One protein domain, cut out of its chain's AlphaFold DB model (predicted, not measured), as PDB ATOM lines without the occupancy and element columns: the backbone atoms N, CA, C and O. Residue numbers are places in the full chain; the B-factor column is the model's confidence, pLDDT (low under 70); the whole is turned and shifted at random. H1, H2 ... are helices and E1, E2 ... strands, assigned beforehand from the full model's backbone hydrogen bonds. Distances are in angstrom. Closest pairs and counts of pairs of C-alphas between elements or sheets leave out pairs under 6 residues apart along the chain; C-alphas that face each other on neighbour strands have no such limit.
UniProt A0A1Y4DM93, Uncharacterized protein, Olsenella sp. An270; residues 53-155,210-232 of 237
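This is residues 53 to 155 and 210 to 232 of the 237 residues of an uncharacterized protein of Olsenella sp. An270 (UniProt A0A1Y4DM93). A five-stranded antiparallel sheet curls like part of a barrel, with one helix, H1, over one face, making two layers. The 126 printed residues run H1, E1, E2, E3, E4, E5, the strands in that order across the sheet; E1 to E4 form a meander, each the antiparallel neighbour of the one before. It is mostly strand, with under half of the residues in named elements, and compact: radius of gyration of the C-alphas 15.9 A, spans 47 by 35 by 25 A.

Inner strand E3, residues 112 to 119, forms hairpins with E2, residues 87 to 98, N 96 and O 114 at 2.8 A, and E4, residues 143 to 150, N 115 and O 145 at 2.8 A. Edge strand E1, residues 72 to 84, forms a hairpin with E2, N 78 and O 93 at 2.9 A. Edge strand E5, residues 225 to 231, is antiparallel to E4, N 148 and O 227 at 2.8 A. H1, residues 60 to 69, with every O i to N i+4 pair within hydrogen-bond range, is on the sheet at a height of 9.0 A, along E1; their closest C-alphas, Leu 67 and Glu 73, are 7.5 A apart.

H1 begins at C-alpha 60 (20.755, 30.087, 17.818); E5 ends at C-alpha 231 (12.358, 15.126, 13.658). E1, 34.4 A long, bends by 58 degrees at residue 75; E2 is 36.1 A long.

Residues 156 to 209 are not printed; C-alphas 155 and 210 are 8.7 A apart. The links E2 to E3 and E3 to E4 are long. Residues 53 and 232 have pLDDT under 70.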
ATOM      1  N   ALA A  53      15.727  17.388  21.863       68.88
ATOM      2  CA  ALA A  53      14.916  18.246  22.727       68.88
ATOM      3  C   ALA A  53      15.724  19.330  23.464       68.88
ATOM      4  O   ALA A  53      15.168  20.364  23.825       68.88
ATOM      5  N   ALA A  54      17.031  19.130  23.663       71.12
ATOM      6  CA  ALA A  54      17.895  20.131  24.283       71.12
ATOM      7  C   ALA A  54      18.096  21.388  23.411       71.12
ATOM      8  O   ALA A  54      18.475  22.435  23.938       71.12
ATOM      9  N   PHE A  55      17.841  21.309  22.100       75.62
ATOM     10  CA  PHE A  55      18.107  22.388  21.143       75.62
ATOM     11  C   PHE A  55      16.863  23.186  20.753       75.62
ATOM     12  O   PHE A  55      16.967  24.370  20.445       75.62
ATOM     13  N   TYR A  56      15.684  22.566  20.763       72.38
ATOM     14  CA  TYR A  56      14.491  23.131  20.119       72.38
ATOM     15  C   TYR A  56      13.929  24.403  20.721       72.38
ATOM     16  O   TYR A  56      13.241  25.132  20.014       72.38
ATOM     17  N   ASP A  57      14.195  24.661  21.994       80.75
ATOM     18  CA  ASP A  57      13.663  25.825  22.702       80.75
ATOM     19  C   ASP A  57      14.759  26.849  23.021       80.75
ATOM     20  O   ASP A  57      14.589  27.700  23.900       80.75
ATOM     21  N   ARG A  58      15.901  26.769  22.323       87.69
ATOM     22  CA  ARG A  58      17.059  27.630  22.568       87.69
ATOM     23  C   ARG A  58      17.348  28.570  21.396       87.69
ATOM     24  O   ARG A  58      17.226  28.163  20.241       87.69
ATOM     25  N   PRO A  59      17.749  29.821  21.678       91.88
ATOM     26  CA  PRO A  59      18.254  30.739  20.665       91.88
ATOM     27  C   PRO A  59      19.473  30.185  19.924       91.88
ATOM     28  O   PRO A  59      20.352  29.582  20.545       91.88
ATOM     29  N   THR A  60      19.595  30.481  18.629       91.12
ATOM     30  CA  THR A  60      20.755  30.087  17.818       91.12
ATOM     31  C   THR A  60      22.067  30.554  18.430       91.12
ATOM     32  O   THR A  60      23.022  29.789  18.461       91.12
ATOM     33  N   SER A  61      22.117  31.776  18.965       92.00
ATOM     34  CA  SER A  61      23.336  32.291  19.603       92.00
ATOM     35  C   SER A  61      23.824  31.420  20.764       92.00
ATOM     36  O   SER A  61      25.018  31.154  20.860       92.00
ATOM     37  N   GLU A  62      22.917  30.924  21.608       91.94
ATOM     38  CA  GLU A  62      23.276  30.022  22.707       91.94
ATOM     39  C   GLU A  62      23.714  28.645  22.199       91.94
ATOM     40  O   GLU A  62      24.666  28.068  22.716       91.94
ATOM     41  N   ILE A  63      23.031  28.125  21.175       90.94
ATOM     42  CA  ILE A  63      23.362  26.834  20.562       90.94
ATOM     43  C   ILE A  63      24.762  26.873  19.943       90.94
ATOM     44  O   ILE A  63      25.553  25.961  20.166       90.94
ATOM     45  N   VAL A  64      25.077  27.928  19.187       92.19
ATOM     46  CA  VAL A  64      26.386  28.102  18.547       92.19
ATOM     47  C   VAL A  64      27.484  28.207  19.600       92.19
ATOM     48  O   VAL A  64      28.480  27.504  19.489       92.19
ATOM     49  N   SER A  65      27.283  28.999  20.659       91.06
ATOM     50  CA  SER A  65      28.260  29.085  21.752       91.06
ATOM     51  C   SER A  65      28.500  27.735  22.436       91.06
ATOM     52  O   SER A  65      29.645  27.396  22.724       91.06
ATOM     53  N   ASP A  66      27.460  26.932  22.661       90.06
ATOM     54  CA  ASP A  66      27.623  25.588  23.229       90.06
ATOM     55  C   ASP A  66      28.395  24.650  22.298       90.06
ATOM     56  O   ASP A  66      29.237  23.878  22.754       90.06
ATOM     57  N   LEU A  67      28.114  24.709  20.996       91.12
ATOM     58  CA  LEU A  67      28.816  23.925  19.984       91.12
ATOM     59  C   LEU A  67      30.299  24.301  19.925       91.12
ATOM     60  O   LEU A  67      31.146  23.410  19.953       91.12
ATOM     61  N   GLU A  68      30.623  25.593  19.945       91.62
ATOM     62  CA  GLU A  68      32.004  26.082  20.003       91.62
ATOM     63  C   GLU A  68      32.731  25.590  21.265       91.62
ATOM     64  O   GLU A  68      33.877  25.144  21.186       91.62
ATOM     65  N   LEU A  69      32.062  25.597  22.428       89.56
ATOM     66  CA  LEU A  69      32.616  25.056  23.679       89.56
ATOM     67  C   LEU A  69      32.878  23.546  23.606       89.56
ATOM     68  O   LEU A  69      33.807  23.052  24.243       89.56
ATOM     69  N   LEU A  70      32.087  22.818  22.818       88.00
ATOM     70  CA  LEU A  70      32.267  21.389  22.547       88.00
ATOM     71  C   LEU A  70      33.257  21.107  21.406       88.00
ATOM     72  O   LEU A  70      33.477  19.943  21.072       88.00
ATOM     73  N   GLY A  71      33.861  22.146  20.823       90.50
ATOM     74  CA  GLY A  71      34.840  22.020  19.744       90.50
ATOM     75  C   GLY A  71      34.227  21.730  18.374       90.50
ATOM     76  O   GLY A  71      34.901  21.148  17.526       90.50
ATOM     77  N   PHE A  72      32.962  22.093  18.160       93.88
ATOM     78  CA  PHE A  72      32.347  22.073  16.839       93.88
ATOM     79  C   PHE A  72      32.668  23.351  16.067       93.88
ATOM     80  O   PHE A  72      32.688  24.450  16.623       93.88
ATOM     81  N   GLU A  73      32.843  23.202  14.761       95.44
ATOM     82  CA  GLU A  73      33.050  24.292  13.816       95.44
ATOM     83  C   GLU A  73      31.960  24.264  12.743       95.44
ATOM     84  O   GLU A  73      31.496  23.197  12.334       95.44
ATOM     85  N   LEU A  74      31.547  25.443  12.277       95.62
ATOM     86  CA  LEU A  74      30.651  25.574  11.130       95.62
ATOM     87  C   LEU A  74      31.395  25.125   9.865       95.62
ATOM     88  O   LEU A  74      32.390  25.735   9.473       95.62
ATOM     89  N   THR A  75      30.909  24.076   9.211       94.69
ATOM     90  CA  THR A  75      31.548  23.501   8.020       94.69
ATOM     91  C   THR A  75      30.858  23.898   6.730       94.69
ATOM     92  O   THR A  75      31.503  23.983   5.681       94.69
ATOM     93  N   ASN A  76      29.552  24.143   6.785       93.69
ATOM     94  CA  ASN A  76      28.778  24.540   5.626       93.69
ATOM     95  C   ASN A  76      27.522  25.310   6.037       93.69
ATOM     96  O   ASN A  76      26.994  25.160   7.141       93.69
ATOM     97  N   GLU A  77      27.007  26.075   5.089       94.69
ATOM     98  CA  GLU A  77      25.734  26.768   5.171       94.69
ATOM     99  C   GLU A  77      25.024  26.612   3.836       94.69
ATOM    100  O   GLU A  77      25.653  26.643   2.776       94.69
ATOM    101  N   ASP A  78      23.711  26.447   3.880       92.69
ATOM    102  CA  ASP A  78      22.906  26.412   2.670       92.69
ATOM    103  C   ASP A  78      21.586  27.137   2.896       92.69
ATOM    104  O   ASP A  78      21.056  27.190   4.007       92.69
ATOM    105  N   SER A  79      21.040  27.696   1.827       91.12
ATOM    106  CA  SER A  79      19.703  28.262   1.854       91.12
ATOM    107  C   SER A  79      19.025  28.036   0.519       91.12
ATOM    108  O   SER A  79      19.642  28.179  -0.539       91.12
ATOM    109  N   TYR A  80      17.740  27.713   0.561       89.88
ATOM    110  CA  TYR A  80      16.926  27.679  -0.640       89.88
ATOM    111  C   TYR A  80      15.521  28.197  -0.361       89.88
ATOM    112  O   TYR A  80      14.982  28.080   0.741       89.88
ATOM    113  N   GLU A  81      14.935  28.789  -1.393       89.75
ATOM    114  CA  GLU A  81      13.551  29.241  -1.392       89.75
ATOM    115  C   GLU A  81      12.684  28.187  -2.079       89.75
ATOM    116  O   GLU A  81      13.051  27.650  -3.130       89.75
ATOM    117  N   ASP A  82      11.528  27.903  -1.494       85.69
ATOM    118  CA  ASP A  82      10.479  27.084  -2.094       85.69
ATOM    119  C   ASP A  82       9.143  27.832  -2.027       85.69
ATOM    120  O   ASP A  82       8.961  28.771  -1.252       85.69
ATOM    121  N   THR A  83       8.188  27.420  -2.849       85.88
ATOM    122  CA  THR A  83       6.846  27.993  -2.872       85.88
ATOM    123  C   THR A  83       5.833  26.867  -2.929       85.88
ATOM    124  O   THR A  83       5.813  26.078  -3.876       85.88
ATOM    125  N   ASP A  84       4.908  26.842  -1.972       77.12
ATOM    126  CA  ASP A  84       3.787  25.906  -1.993       77.12
ATOM    127  C   ASP A  84       2.421  26.604  -1.858       77.12
ATOM    128  O   ASP A  84       2.273  27.811  -2.064       77.12
ATOM    129  N   ALA A  85       1.379  25.825  -1.553       74.75
ATOM    130  CA  ALA A  85       0.015  26.320  -1.391       74.75
ATOM    131  C   ALA A  85      -0.171  27.324  -0.229       74.75
ATOM    132  O   ALA A  85      -1.174  28.041  -0.220       74.75
ATOM    133  N   LEU A  86       0.752  27.366   0.735       77.12
ATOM    134  CA  LEU A  86       0.762  28.269   1.888       77.12
ATOM    135  C   LEU A  86       1.604  29.531   1.644       77.12
ATOM    136  O   LEU A  86       1.476  30.489   2.404       77.12
ATOM    137  N   GLY A  87       2.394  29.563   0.569       83.19
ATOM    138  CA  GLY A  87       3.193  30.714   0.158       83.19
ATOM    139  C   GLY A  87       4.674  30.389  -0.011       83.19
ATOM    140  O   GLY A  87       5.078  29.223  -0.010       83.19
ATOM    141  N   ASP A  88       5.460  31.453  -0.168       88.06
ATOM    142  CA  ASP A  88       6.916  31.378  -0.233       88.06
ATOM    143  C   ASP A  88       7.475  31.006   1.148       88.06
ATOM    144  O   ASP A  88       7.002  31.500   2.177       88.06
ATOM    145  N   ILE A  89       8.461  30.115   1.162       87.50
ATOM    146  CA  ILE A  89       9.199  29.686   2.345       87.50
ATOM    147  C   ILE A  89      10.693  29.728   2.049       87.50
ATOM    148  O   ILE A  89      11.151  29.262   1.007       87.50
ATOM    149  N   THR A  90      11.459  30.274   2.983       90.25
ATOM    150  CA  THR A  90      12.918  30.205   2.955       90.25
ATOM    151  C   THR A  90      13.371  29.167   3.964       90.25
ATOM    152  O   THR A  90      13.045  29.271   5.147       90.25
ATOM    153  N   PHE A  91      14.140  28.188   3.506       91.56
ATOM    154  CA  PHE A  91      14.851  27.261   4.372       91.56
ATOM    155  C   PHE A  91      16.312  27.680   4.454       91.56
ATOM    156  O   PHE A  91      16.957  27.891   3.427       91.56
ATOM    157  N   TYR A  92      16.834  27.764   5.670       93.81
ATOM    158  CA  TYR A  92      18.254  27.940   5.938       93.81
ATOM    159  C   TYR A  92      18.768  26.754   6.756       93.81
ATOM    160  O   TYR A  92      18.099  26.290   7.683       93.81
ATOM    161  N   PHE A  93      19.945  26.259   6.389       93.94
ATOM    162  CA  PHE A  93      20.616  25.132   7.017       93.94
ATOM    163  C   PHE A  93      22.016  25.547   7.439       93.94
ATOM    164  O   PHE A  93      22.793  26.049   6.628       93.94
ATOM    165  N   SER A  94      22.353  25.267   8.690       94.62
ATOM    166  CA  SER A  94      23.712  25.403   9.214       94.62
ATOM    167  C   SER A  94      24.242  24.022   9.572       94.62
ATOM    168  O   SER A  94      23.523  23.250  10.214       94.62
ATOM    169  N   TYR A  95      25.477  23.724   9.182       94.88
ATOM    170  CA  TYR A  95      26.113  22.424   9.371       94.88
ATOM    171  C   TYR A  95      27.378  22.573  10.209       94.88
ATOM    172  O   TYR A  95      28.249  23.375   9.879       94.88
ATOM    173  N   PHE A  96      27.478  21.784  11.270       95.44
ATOM    174  CA  PHE A  96      28.588  21.785  12.207       95.44
ATOM    175  C   PHE A  96      29.217  20.399  12.284       95.44
ATOM    176  O   PHE A  96      28.511  19.390  12.307       95.44
ATOM    177  N   GLU A  97      30.539  20.359  12.385       95.31
ATOM    178  CA  GLU A  97      31.292  19.140  12.672       95.31
ATOM    179  C   GLU A  97      32.225  19.383  13.852       95.31
ATOM    180  O   GLU A  97      32.796  20.463  13.990       95.31
ATOM    181  N   GLY A  98      32.371  18.384  14.714       93.50
ATOM    182  CA  GLY A  98      33.241  18.459  15.883       93.50
ATOM    183  C   GLY A  98      33.652  17.076  16.357       93.50
ATOM    184  O   GLY A  98      33.051  16.079  15.964       93.50
ATOM    185  N   ALA A  99      34.663  17.019  17.225       92.62
ATOM    186  CA  ALA A  99      35.157  15.781  17.832       92.62
ATOM    187  C   ALA A  99      34.953  15.792  19.362       92.62
ATOM    188  O   ALA A  99      35.922  15.867  20.124       92.62
ATOM    189  N   PRO A 100      33.694  15.781  19.837       87.06
ATOM    190  CA  PRO A 100      33.379  15.882  21.256       87.06
ATOM    191  C   PRO A 100      33.887  14.647  22.014       87.06
ATOM    192  O   PRO A 100      33.559  13.511  21.669       87.06
ATOM    193  N   GLU A 101      34.618  14.850  23.117       84.00
ATOM    194  CA  GLU A 101      35.097  13.743  23.973       84.00
ATOM    195  C   GLU A 101      33.949  12.881  24.536       84.00
ATOM    196  O   GLU A 101      34.148  11.731  24.924       84.00
ATOM    197  N   SER A 102      32.740  13.443  24.585       83.31
ATOM    198  CA  SER A 102      31.515  12.818  25.079       83.31
ATOM    199  C   SER A 102      30.703  12.086  24.002       83.31
ATOM    200  O   SER A 102      29.543  11.762  24.272       83.31
ATOM    201  N   ASN A 103      31.264  11.817  22.813       89.44
ATOM    202  CA  ASN A 103      30.594  11.020  21.779       89.44
ATOM    203  C   ASN A 103      30.119   9.664  22.365       89.44
ATOM    204  O   ASN A 103      30.948   8.864  22.811       89.44
ATOM    205  N   PRO A 104      28.799   9.392  22.395       88.50
ATOM    206  CA  PRO A 104      28.248   8.235  23.093       88.50
ATOM    207  C   PRO A 104      28.255   6.961  22.237       88.50
ATOM    208  O   PRO A 104      27.988   5.878  22.761       88.50
ATOM    209  N   VAL A 105      28.520   7.063  20.930       93.44
ATOM    210  CA  VAL A 105      28.394   5.946  19.989       93.44
ATOM    211  C   VAL A 105      29.717   5.193  19.887       93.44
ATOM    212  O   VAL A 105      30.656   5.603  19.210       93.44
ATOM    213  N   GLU A 106      29.800   4.045  20.557       92.00
ATOM    214  CA  GLU A 106      30.996   3.203  20.508       92.00
ATOM    215  C   GLU A 106      31.295   2.733  19.073       92.00
ATOM    216  O   GLU A 106      30.435   2.189  18.380       92.00
ATOM    217  N   GLY A 107      32.548   2.906  18.646       92.00
ATOM    218  CA  GLY A 107      33.015   2.467  17.332       92.00
ATOM    219  C   GLY A 107      32.639   3.393  16.176       92.00
ATOM    220  O   GLY A 107      32.951   3.047  15.037       92.00
ATOM    221  N   SER A 108      32.009   4.542  16.442       94.81
ATOM    222  CA  SER A 108      31.886   5.600  15.442       94.81
ATOM    223  C   SER A 108      33.223   6.304  15.207       94.81
ATOM    224  O   SER A 108      34.164   6.187  15.996       94.81
ATOM    225  N   ASP A 109      33.279   7.082  14.134       95.00
ATOM    226  CA  ASP A 109      34.281   8.124  13.969       95.00
ATOM    227  C   ASP A 109      34.246   9.118  15.140       95.00
ATOM    228  O   ASP A 109      33.221   9.262  15.817       95.00
ATOM    229  N   GLU A 110      35.366   9.803  15.380       93.31
ATOM    230  CA  GLU A 110      35.413  10.886  16.365       93.31
ATOM    231  C   GLU A 110      34.551  12.078  15.935       93.31
ATOM    232  O   GLU A 110      33.990  12.757  16.793       93.31
ATOM    233  N   THR A 111      34.388  12.280  14.623       93.44
ATOM    234  CA  THR A 111      33.578  13.353  14.056       93.44
ATOM    235  C   THR A 111      32.093  13.082  14.259       93.44
ATOM    236  O   THR A 111      31.527  12.112  13.744       93.44
ATOM    237  N   VAL A 112      31.443  14.002  14.961       93.50
ATOM    238  CA  VAL A 112      29.992  14.115  15.070       93.50
ATOM    239  C   VAL A 112      29.540  15.256  14.174       93.50
ATOM    240  O   VAL A 112      30.161  16.317  14.132       93.50
ATOM    241  N   TRP A 113      28.438  15.036  13.472       93.12
ATOM    242  CA  TRP A 113      27.816  16.023  12.605       93.12
ATOM    243  C   TRP A 113      26.521  16.521  13.241       93.12
ATOM    244  O   TRP A 113      25.723  15.724  13.738       93.12
ATOM    245  N   VAL A 114      26.289  17.830  13.225       93.19
ATOM    246  CA  VAL A 114      25.044  18.445  13.698       93.19
ATOM    247  C   VAL A 114      24.567  19.440  12.653       93.19
ATOM    248  O   VAL A 114      25.327  20.288  12.196       93.19
ATOM    249  N   SER A 115      23.294  19.371  12.287       93.25
ATOM    250  CA  SER A 115      22.663  20.354  11.416       93.25
ATOM    251  C   SER A 115      21.435  20.948  12.067       93.25
ATOM    252  O   SER A 115      20.692  20.251  12.752       93.25
ATOM    253  N   PHE A 116      21.213  22.232  11.810       92.50
ATOM    254  CA  PHE A 116      19.991  22.927  12.181       92.50
ATOM    255  C   PHE A 116      19.278  23.409  10.934       92.50
ATOM    256  O   PHE A 116      19.911  23.899   9.998       92.50
ATOM    257  N   THR A 117      17.957  23.306  10.961       92.25
ATOM    258  CA  THR A 117      17.070  23.877   9.953       92.25
ATOM    259  C   THR A 117      16.343  25.068  10.547       92.25
ATOM    260  O   THR A 117      15.915  25.030  11.701       92.25
ATOM    261  N   TYR A 118      16.177  26.107   9.740       91.75
ATOM    262  CA  TYR A 118      15.417  27.301  10.061       91.75
ATOM    263  C   TYR A 118      14.432  27.581   8.934       91.75
ATOM    264  O   TYR A 118      14.831  27.771   7.786       91.75
ATOM    265  N   GLU A 119      13.148  27.627   9.266       90.88
ATOM    266  CA  GLU A 119      12.101  28.057   8.345       90.88
ATOM    267  C   GLU A 119      11.791  29.532   8.563       90.88
ATOM    268  O   GLU A 119      11.445  29.940   9.672       90.88
ATOM    269  N   ASN A 120      11.887  30.320   7.494       90.94
ATOM    270  CA  ASN A 120      11.666  31.765   7.499       90.94
ATOM    271  C   ASN A 120      12.380  32.468   8.672       90.94
ATOM    272  O   ASN A 120      11.716  33.160   9.454       90.94
ATOM    273  N   PRO A 121      13.706  32.269   8.844       92.75
ATOM    274  CA  PRO A 121      14.426  32.872   9.956       92.75
ATOM    275  C   PRO A 121      14.265  34.392   9.939       92.75
ATOM    276  O   PRO A 121      14.294  35.031   8.883       92.75
ATOM    277  N   ALA A 122      14.105  34.983  11.122       93.56
ATOM    278  CA  ALA A 122      14.169  36.428  11.245       93.56
ATOM    279  C   ALA A 122      15.600  36.874  10.930       93.56
ATOM    280  O   ALA A 122      16.550  36.284  11.437       93.56
ATOM    281  N   LEU A 123      15.750  37.905  10.102       95.06
ATOM    282  CA  LEU A 123      17.050  38.493   9.785       95.06
ATOM    283  C   LEU A 123      17.255  39.794  10.557       95.06
ATOM    284  O   LEU A 123      16.294  40.487  10.911       95.06
ATOM    285  N   LEU A 124      18.519  40.142  10.776       95.56
ATOM    286  CA  LEU A 124      18.913  41.449  11.284       95.56
ATOM    287  C   LEU A 124      18.399  42.571  10.365       95.56
ATOM    288  O   LEU A 124      18.207  42.401   9.158       95.56
ATOM    289  N   GLU A 125      18.148  43.749  10.943       94.81
ATOM    290  CA  GLU A 125      17.558  44.871  10.209       94.81
ATOM    291  C   GLU A 125      18.413  45.266   8.994       94.81
ATOM    292  O   GLU A 125      19.539  45.738   9.135       94.81
ATOM    293  N   GLY A 126      17.825  45.151   7.801       93.00
ATOM    294  CA  GLY A 126      18.462  45.540   6.541       93.00
ATOM    295  C   GLY A 126      19.158  44.398   5.801       93.00
ATOM    296  O   GLY A 126      19.547  44.614   4.653       93.00
ATOM    297  N   GLU A 127      19.253  43.213   6.404       95.19
ATOM    298  CA  GLU A 127      19.804  42.023   5.761       95.19
ATOM    299  C   GLU A 127      18.765  41.320   4.877       95.19
ATOM    300  O   GLU A 127      17.558  41.353   5.134       95.19
ATOM    301  N   THR A 128      19.245  40.698   3.800       88.06
ATOM    302  CA  THR A 128      18.407  39.960   2.835       88.06
ATOM    303  C   THR A 128      18.930  38.568   2.510       88.06
ATOM    304  O   THR A 128      18.195  37.766   1.949       88.06
ATOM    305  N   GLU A 129      20.197  38.290   2.813       89.19
ATOM    306  CA  GLU A 129      20.814  36.979   2.612       89.19
ATOM    307  C   GLU A 129      20.782  36.213   3.937       89.19
ATOM    308  O   GLU A 129      21.017  36.807   4.988       89.19
ATOM    309  N   CYS A 130      20.468  34.915   3.900       90.88
ATOM    310  CA  CYS A 130      20.442  34.063   5.090       90.88
ATOM    311  C   CYS A 130      21.822  33.444   5.337       90.88
ATOM    312  O   CYS A 130      22.296  32.651   4.525       90.88
ATOM    313  N   SER A 131      22.428  33.773   6.472       93.12
ATOM    314  CA  SER A 131      23.613  33.121   7.029       93.12
ATOM    315  C   SER A 131      23.570  33.195   8.552       93.12
ATOM    316  O   SER A 131      22.791  33.958   9.127       93.12
ATOM    317  N   LEU A 132      24.441  32.450   9.224       92.19
ATOM    318  CA  LEU A 132      24.537  32.450  10.681       92.19
ATOM    319  C   LEU A 132      24.857  33.851  11.234       92.19
ATOM    320  O   LEU A 132      24.472  34.182  12.352       92.19
ATOM    321  N   GLU A 133      25.536  34.684  10.438       93.12
ATOM    322  CA  GLU A 133      25.891  36.065  10.782       93.12
ATOM    323  C   GLU A 133      24.731  37.059  10.592       93.12
ATOM    324  O   GLU A 133      24.739  38.125  11.211       93.12
ATOM    325  N   THR A 134      23.753  36.745   9.734       95.44
ATOM    326  CA  THR A 134      22.657  37.662   9.371       95.44
ATOM    327  C   THR A 134      21.313  37.293   9.987       95.44
ATOM    328  O   THR A 134      20.434  38.157  10.058       95.44
ATOM    329  N   ILE A 135      21.127  36.052  10.448       94.75
ATOM    330  CA  ILE A 135      19.937  35.679  11.216       94.75
ATOM    331  C   ILE A 135      19.929  36.389  12.577       94.75
ATOM    332  O   ILE A 135      20.965  36.626  13.199       94.75
ATOM    333  N   ASP A 136      18.738  36.730  13.067       95.75
ATOM    334  CA  ASP A 136      18.566  37.266  14.411       95.75
ATOM    335  C   ASP A 136      19.064  36.214  15.423       95.75
ATOM    336  O   ASP A 136      18.583  35.076  15.390       95.75
ATOM    337  N   PRO A 137      19.986  36.560  16.341       93.44
ATOM    338  CA  PRO A 137      20.569  35.617  17.297       93.44
ATOM    339  C   PRO A 137      19.549  34.999  18.266       93.44
ATOM    340  O   PRO A 137      19.873  34.011  18.933       93.44
ATOM    341  N   SER A 138      18.348  35.583  18.369       94.44
ATOM    342  CA  SER A 138      17.209  35.065  19.133       94.44
ATOM    343  C   SER A 138      16.333  34.073  18.358       94.44
ATOM    344  O   SER A 138      15.417  33.491  18.941       94.44
ATOM    345  N   THR A 139      16.607  33.865  17.066       93.12
ATOM    346  CA  THR A 139      15.925  32.859  16.243       93.12
ATOM    347  C   THR A 139      16.123  31.480  16.854       93.12
ATOM    348  O   THR A 139      17.185  31.162  17.376       93.12
ATOM    349  N   VAL A 140      15.078  30.662  16.802       90.94
ATOM    350  CA  VAL A 140      15.083  29.295  17.320       90.94
ATOM    351  C   VAL A 140      14.956  28.341  16.133       90.94
ATOM    352  O   VAL A 140      14.073  28.563  15.294       90.94
ATOM    353  N   PRO A 141      15.784  27.286  16.034       90.38
ATOM    354  CA  PRO A 141      15.700  26.336  14.934       90.38
ATOM    355  C   PRO A 141      14.331  25.644  14.855       90.38
ATOM    356  O   PRO A 141      13.595  25.486  15.834       90.38
ATOM    357  N   THR A 142      13.962  25.244  13.644       88.38
ATOM    358  CA  THR A 142      12.760  24.462  13.318       88.38
ATOM    359  C   THR A 142      13.080  23.004  12.992       88.38
ATOM    360  O   THR A 142      12.169  22.225  12.739       88.38
ATOM    361  N   GLY A 143      14.349  22.610  13.060       87.75
ATOM    362  CA  GLY A 143      14.783  21.221  12.991       87.75
ATOM    363  C   GLY A 143      16.211  21.076  13.498       87.75
ATOM    364  O   GLY A 143      16.990  22.030  13.438       87.75
ATOM    365  N   VAL A 144      16.547  19.888  13.990       89.44
ATOM    366  CA  VAL A 144      17.923  19.486  14.291       89.44
ATOM    367  C   VAL A 144      18.131  18.069  13.788       89.44
ATOM    368  O   VAL A 144      17.238  17.234  13.887       89.44
ATOM    369  N   VAL A 145      19.302  17.796  13.234       91.81
ATOM    370  CA  VAL A 145      19.709  16.443  12.872       91.81
ATOM    371  C   VAL A 145      21.098  16.216  13.435       91.81
ATOM    372  O   VAL A 145      21.995  17.025  13.211       91.81
ATOM    373  N   ILE A 146      21.275  15.116  14.158       93.38
ATOM    374  CA  ILE A 146      22.568  14.696  14.702       93.38
ATOM    375  C   ILE A 146      22.995  13.436  13.961       93.38
ATOM    376  O   ILE A 146      22.179  12.544  13.731       93.38
ATOM    377  N   GLY A 147      24.260  13.373  13.558       94.44
ATOM    378  CA  GLY A 147      24.809  12.329  12.709       94.44
ATOM    379  C   GLY A 147      26.141  11.785  13.206       94.44
ATOM    380  O   GLY A 147      26.990  12.521  13.703       94.44
ATOM    381  N   PHE A 148      26.324  10.483  13.013       95.69
ATOM    382  CA  PHE A 148      27.529   9.729  13.338       95.69
ATOM    383  C   PHE A 148      27.990   8.961  12.105       95.69
ATOM    384  O   PHE A 148      27.174   8.438  11.339       95.69
ATOM    385  N   TYR A 149      29.304   8.844  11.944       95.69
ATOM    386  CA  TYR A 149      29.910   7.992  10.928       95.69
ATOM    387  C   TYR A 149      30.347   6.672  11.553       95.69
ATOM    388  O   TYR A 149      30.998   6.659  12.591       95.69
ATOM    389  N   LEU A 150      29.972   5.555  10.943       96.88
ATOM    390  CA  LEU A 150      30.266   4.204  11.409       96.88
ATOM    391  C   LEU A 150      30.955   3.387  10.306       96.88
ATOM    392  O   LEU A 150      30.872   3.745   9.123       96.88
ATOM    393  N   PRO A 151      31.604   2.264  10.671       95.94
ATOM    394  CA  PRO A 151      32.155   1.338   9.697       95.94
ATOM    395  C   PRO A 151      31.093   0.859   8.706       95.94
ATOM    396  O   PRO A 151      29.896   0.823   9.003       95.94
ATOM    397  N   GLU A 152      31.546   0.435   7.530       94.88
ATOM    398  CA  GLU A 152      30.677  -0.224   6.559       94.88
ATOM    399  C   GLU A 152      29.975  -1.442   7.183       94.88
ATOM    400  O   GLU A 152      30.588  -2.224   7.913       94.88
ATOM    401  N   ALA A 153      28.690  -1.608   6.872       94.38
ATOM    402  CA  ALA A 153      27.884  -2.726   7.339       94.38
ATOM    403  C   ALA A 153      26.887  -3.166   6.267       94.38
ATOM    404  O   ALA A 153      26.426  -2.356   5.452       94.38
ATOM    405  N   ASP A 154      26.511  -4.444   6.299       94.56
ATOM    406  CA  ASP A 154      25.477  -4.955   5.411       94.56
ATOM    407  C   ASP A 154      24.109  -4.382   5.804       94.56
ATOM    408  O   ASP A 154      23.789  -4.214   6.979       94.56
ATOM    409  N   SER A 155      23.233  -4.154   4.821       94.12
ATOM    410  CA  SER A 155      21.869  -3.661   5.094       94.12
ATOM    411  C   SER A 155      21.062  -4.551   6.055       94.12
ATOM    412  O   SER A 155      20.185  -4.060   6.763       94.12
ATOM    413  N   SER A 210      22.398   5.002   6.351       94.06
ATOM    414  CA  SER A 210      22.682   5.016   4.916       94.06
ATOM    415  C   SER A 210      24.173   5.093   4.599       94.06
ATOM    416  O   SER A 210      24.908   5.878   5.188       94.06
ATOM    417  N   SER A 211      24.632   4.323   3.612       91.06
ATOM    418  CA  SER A 211      26.015   4.431   3.127       91.06
ATOM    419  C   SER A 211      26.209   5.717   2.330       91.06
ATOM    420  O   SER A 211      25.391   6.020   1.456       91.06
ATOM    421  N   SER A 212      27.278   6.468   2.591       87.56
ATOM    422  CA  SER A 212      27.640   7.656   1.814       87.56
ATOM    423  C   SER A 212      27.781   7.319   0.328       87.56
ATOM    424  O   SER A 212      28.349   6.296  -0.050       87.56
ATOM    425  N   SER A 213      27.263   8.195  -0.533       84.56
ATOM    426  CA  SER A 213      27.434   8.082  -1.985       84.56
ATOM    427  C   SER A 213      28.837   8.487  -2.446       84.56
ATOM    428  O   SER A 213      29.222   8.160  -3.570       84.56
ATOM    429  N   ASN A 214      29.600   9.179  -1.594       86.94
ATOM    430  CA  ASN A 214      30.973   9.593  -1.858       86.94
ATOM    431  C   ASN A 214      31.858   9.436  -0.600       86.94
ATOM    432  O   ASN A 214      32.207  10.437   0.032       86.94
ATOM    433  N   PRO A 215      32.225   8.194  -0.221       87.50
ATOM    434  CA  PRO A 215      33.030   7.920   0.975       87.50
ATOM    435  C   PRO A 215      34.352   8.691   1.041       87.50
ATOM    436  O   PRO A 215      34.736   9.170   2.097       87.50
ATOM    437  N   GLU A 216      35.010   8.899  -0.102       89.81
ATOM    438  CA  GLU A 216      36.296   9.611  -0.195       89.81
ATOM    439  C   GLU A 216      36.214  11.096   0.192       89.81
ATOM    440  O   GLU A 216      37.241  11.740   0.386       89.81
ATOM    441  N   SER A 217      35.003  11.661   0.249       87.25
ATOM    442  CA  SER A 217      34.774  13.045   0.687       87.25
ATOM    443  C   SER A 217      34.413  13.178   2.163       87.25
ATOM    444  O   SER A 217      34.229  14.299   2.627       87.25
ATOM    445  N   LEU A 218      34.284  12.061   2.882       89.81
ATOM    446  CA  LEU A 218      33.987  12.080   4.307       89.81
ATOM    447  C   LEU A 218      35.225  12.474   5.127       89.81
ATOM    448  O   LEU A 218      36.348  12.228   4.677       89.81
ATOM    449  N   PRO A 219      35.029  12.993   6.354       86.19
ATOM    450  CA  PRO A 219      36.116  13.216   7.308       86.19
ATOM    451  C   PRO A 219      36.981  11.962   7.513       86.19
ATOM    452  O   PRO A 219      38.210  12.043   7.529       86.19
ATOM    453  N   ASN A 220      36.337  10.791   7.564       91.88
ATOM    454  CA  ASN A 220      36.989   9.490   7.605       91.88
ATOM    455  C   ASN A 220      36.425   8.542   6.526       91.88
ATOM    456  O   ASN A 220      35.328   7.998   6.694       91.88
ATOM    457  N   PRO A 221      37.173   8.295   5.435       92.88
ATOM    458  CA  PRO A 221      36.741   7.397   4.363       92.88
ATOM    459  C   PRO A 221      36.518   5.937   4.791       92.88
ATOM    460  O   PRO A 221      35.764   5.226   4.124       92.88
ATOM    461  N   ASP A 222      37.130   5.487   5.895       94.00
ATOM    462  CA  ASP A 222      36.956   4.128   6.431       94.00
ATOM    463  C   ASP A 222      35.645   3.966   7.233       94.00
ATOM    464  O   ASP A 222      35.272   2.845   7.589       94.00
ATOM    465  N   MET A 223      34.915   5.063   7.478       95.50
ATOM    466  CA  MET A 223      33.629   5.096   8.188       95.50
ATOM    467  C   MET A 223      32.490   5.579   7.263       95.50
ATOM    468  O   MET A 223      31.911   6.647   7.471       95.50
ATOM    469  N   PRO A 224      32.156   4.831   6.191       95.19
ATOM    470  CA  PRO A 224      31.256   5.305   5.142       95.19
ATOM    471  C   PRO A 224      29.773   5.287   5.519       95.19
ATOM    472  O   PRO A 224      28.952   5.797   4.749       95.19
ATOM    473  N   LEU A 225      29.393   4.654   6.630       96.12
ATOM    474  CA  LEU A 225      28.000   4.518   7.026       96.12
ATOM    475  C   LEU A 225      27.577   5.735   7.845       96.12
ATOM    476  O   LEU A 225      28.058   5.933   8.952       96.12
ATOM    477  N   PHE A 226      26.657   6.536   7.319       95.31
ATOM    478  CA  PHE A 226      26.095   7.665   8.048       95.31
ATOM    479  C   PHE A 226      24.820   7.233   8.768       95.31
ATOM    480  O   PHE A 226      23.880   6.731   8.137       95.31
ATOM    481  N   VAL A 227      24.802   7.423  10.085       96.81
ATOM    482  CA  VAL A 227      23.639   7.189  10.938       96.81
ATOM    483  C   VAL A 227      23.223   8.504  11.560       96.81
ATOM    484  O   VAL A 227      23.982   9.085  12.327       96.81
ATOM    485  N   SER A 228      22.020   8.965  11.241       95.25
ATOM    486  CA  SER A 228      21.515  10.250  11.712       95.25
ATOM    487  C   SER A 228      20.121  10.134  12.280       95.25
ATOM    488  O   SER A 228      19.342   9.309  11.811       95.25
ATOM    489  N   TYR A 229      19.775  10.993  13.226       94.19
ATOM    490  CA  TYR A 229      18.425  11.082  13.765       94.19
ATOM    491  C   TYR A 229      17.984  12.537  13.919       94.19
ATOM    492  O   TYR A 229      18.819  13.439  14.023       94.19
ATOM    493  N   GLY A 230      16.676  12.747  13.833       90.81
ATOM    494  CA  GLY A 230      16.040  14.058  13.811       90.81
ATOM    495  C   GLY A 230      14.514  13.949  13.724       90.81
ATOM    496  O   GLY A 230      13.977  12.859  13.466       90.81
ATOM    497  N   PRO A 231      13.797  15.078  13.827       83.00
ATOM    498  CA  PRO A 231      12.358  15.126  13.658       83.00
ATOM    499  C   PRO A 231      12.005  14.805  12.204       83.00
ATOM    500  O   PRO A 231      12.597  15.334  11.261       83.00
ATOM    501  N   TYR A 232      11.025  13.918  12.009       62.66
ATOM    502  CA  TYR A 232      10.629  13.417  10.686       62.66
ATOM    503  C   TYR A 232       9.828  14.456   9.878       62.66
ATOM    504  O   TYR A 232       9.621  14.289   8.675       62.66
TER     505      TYR A 232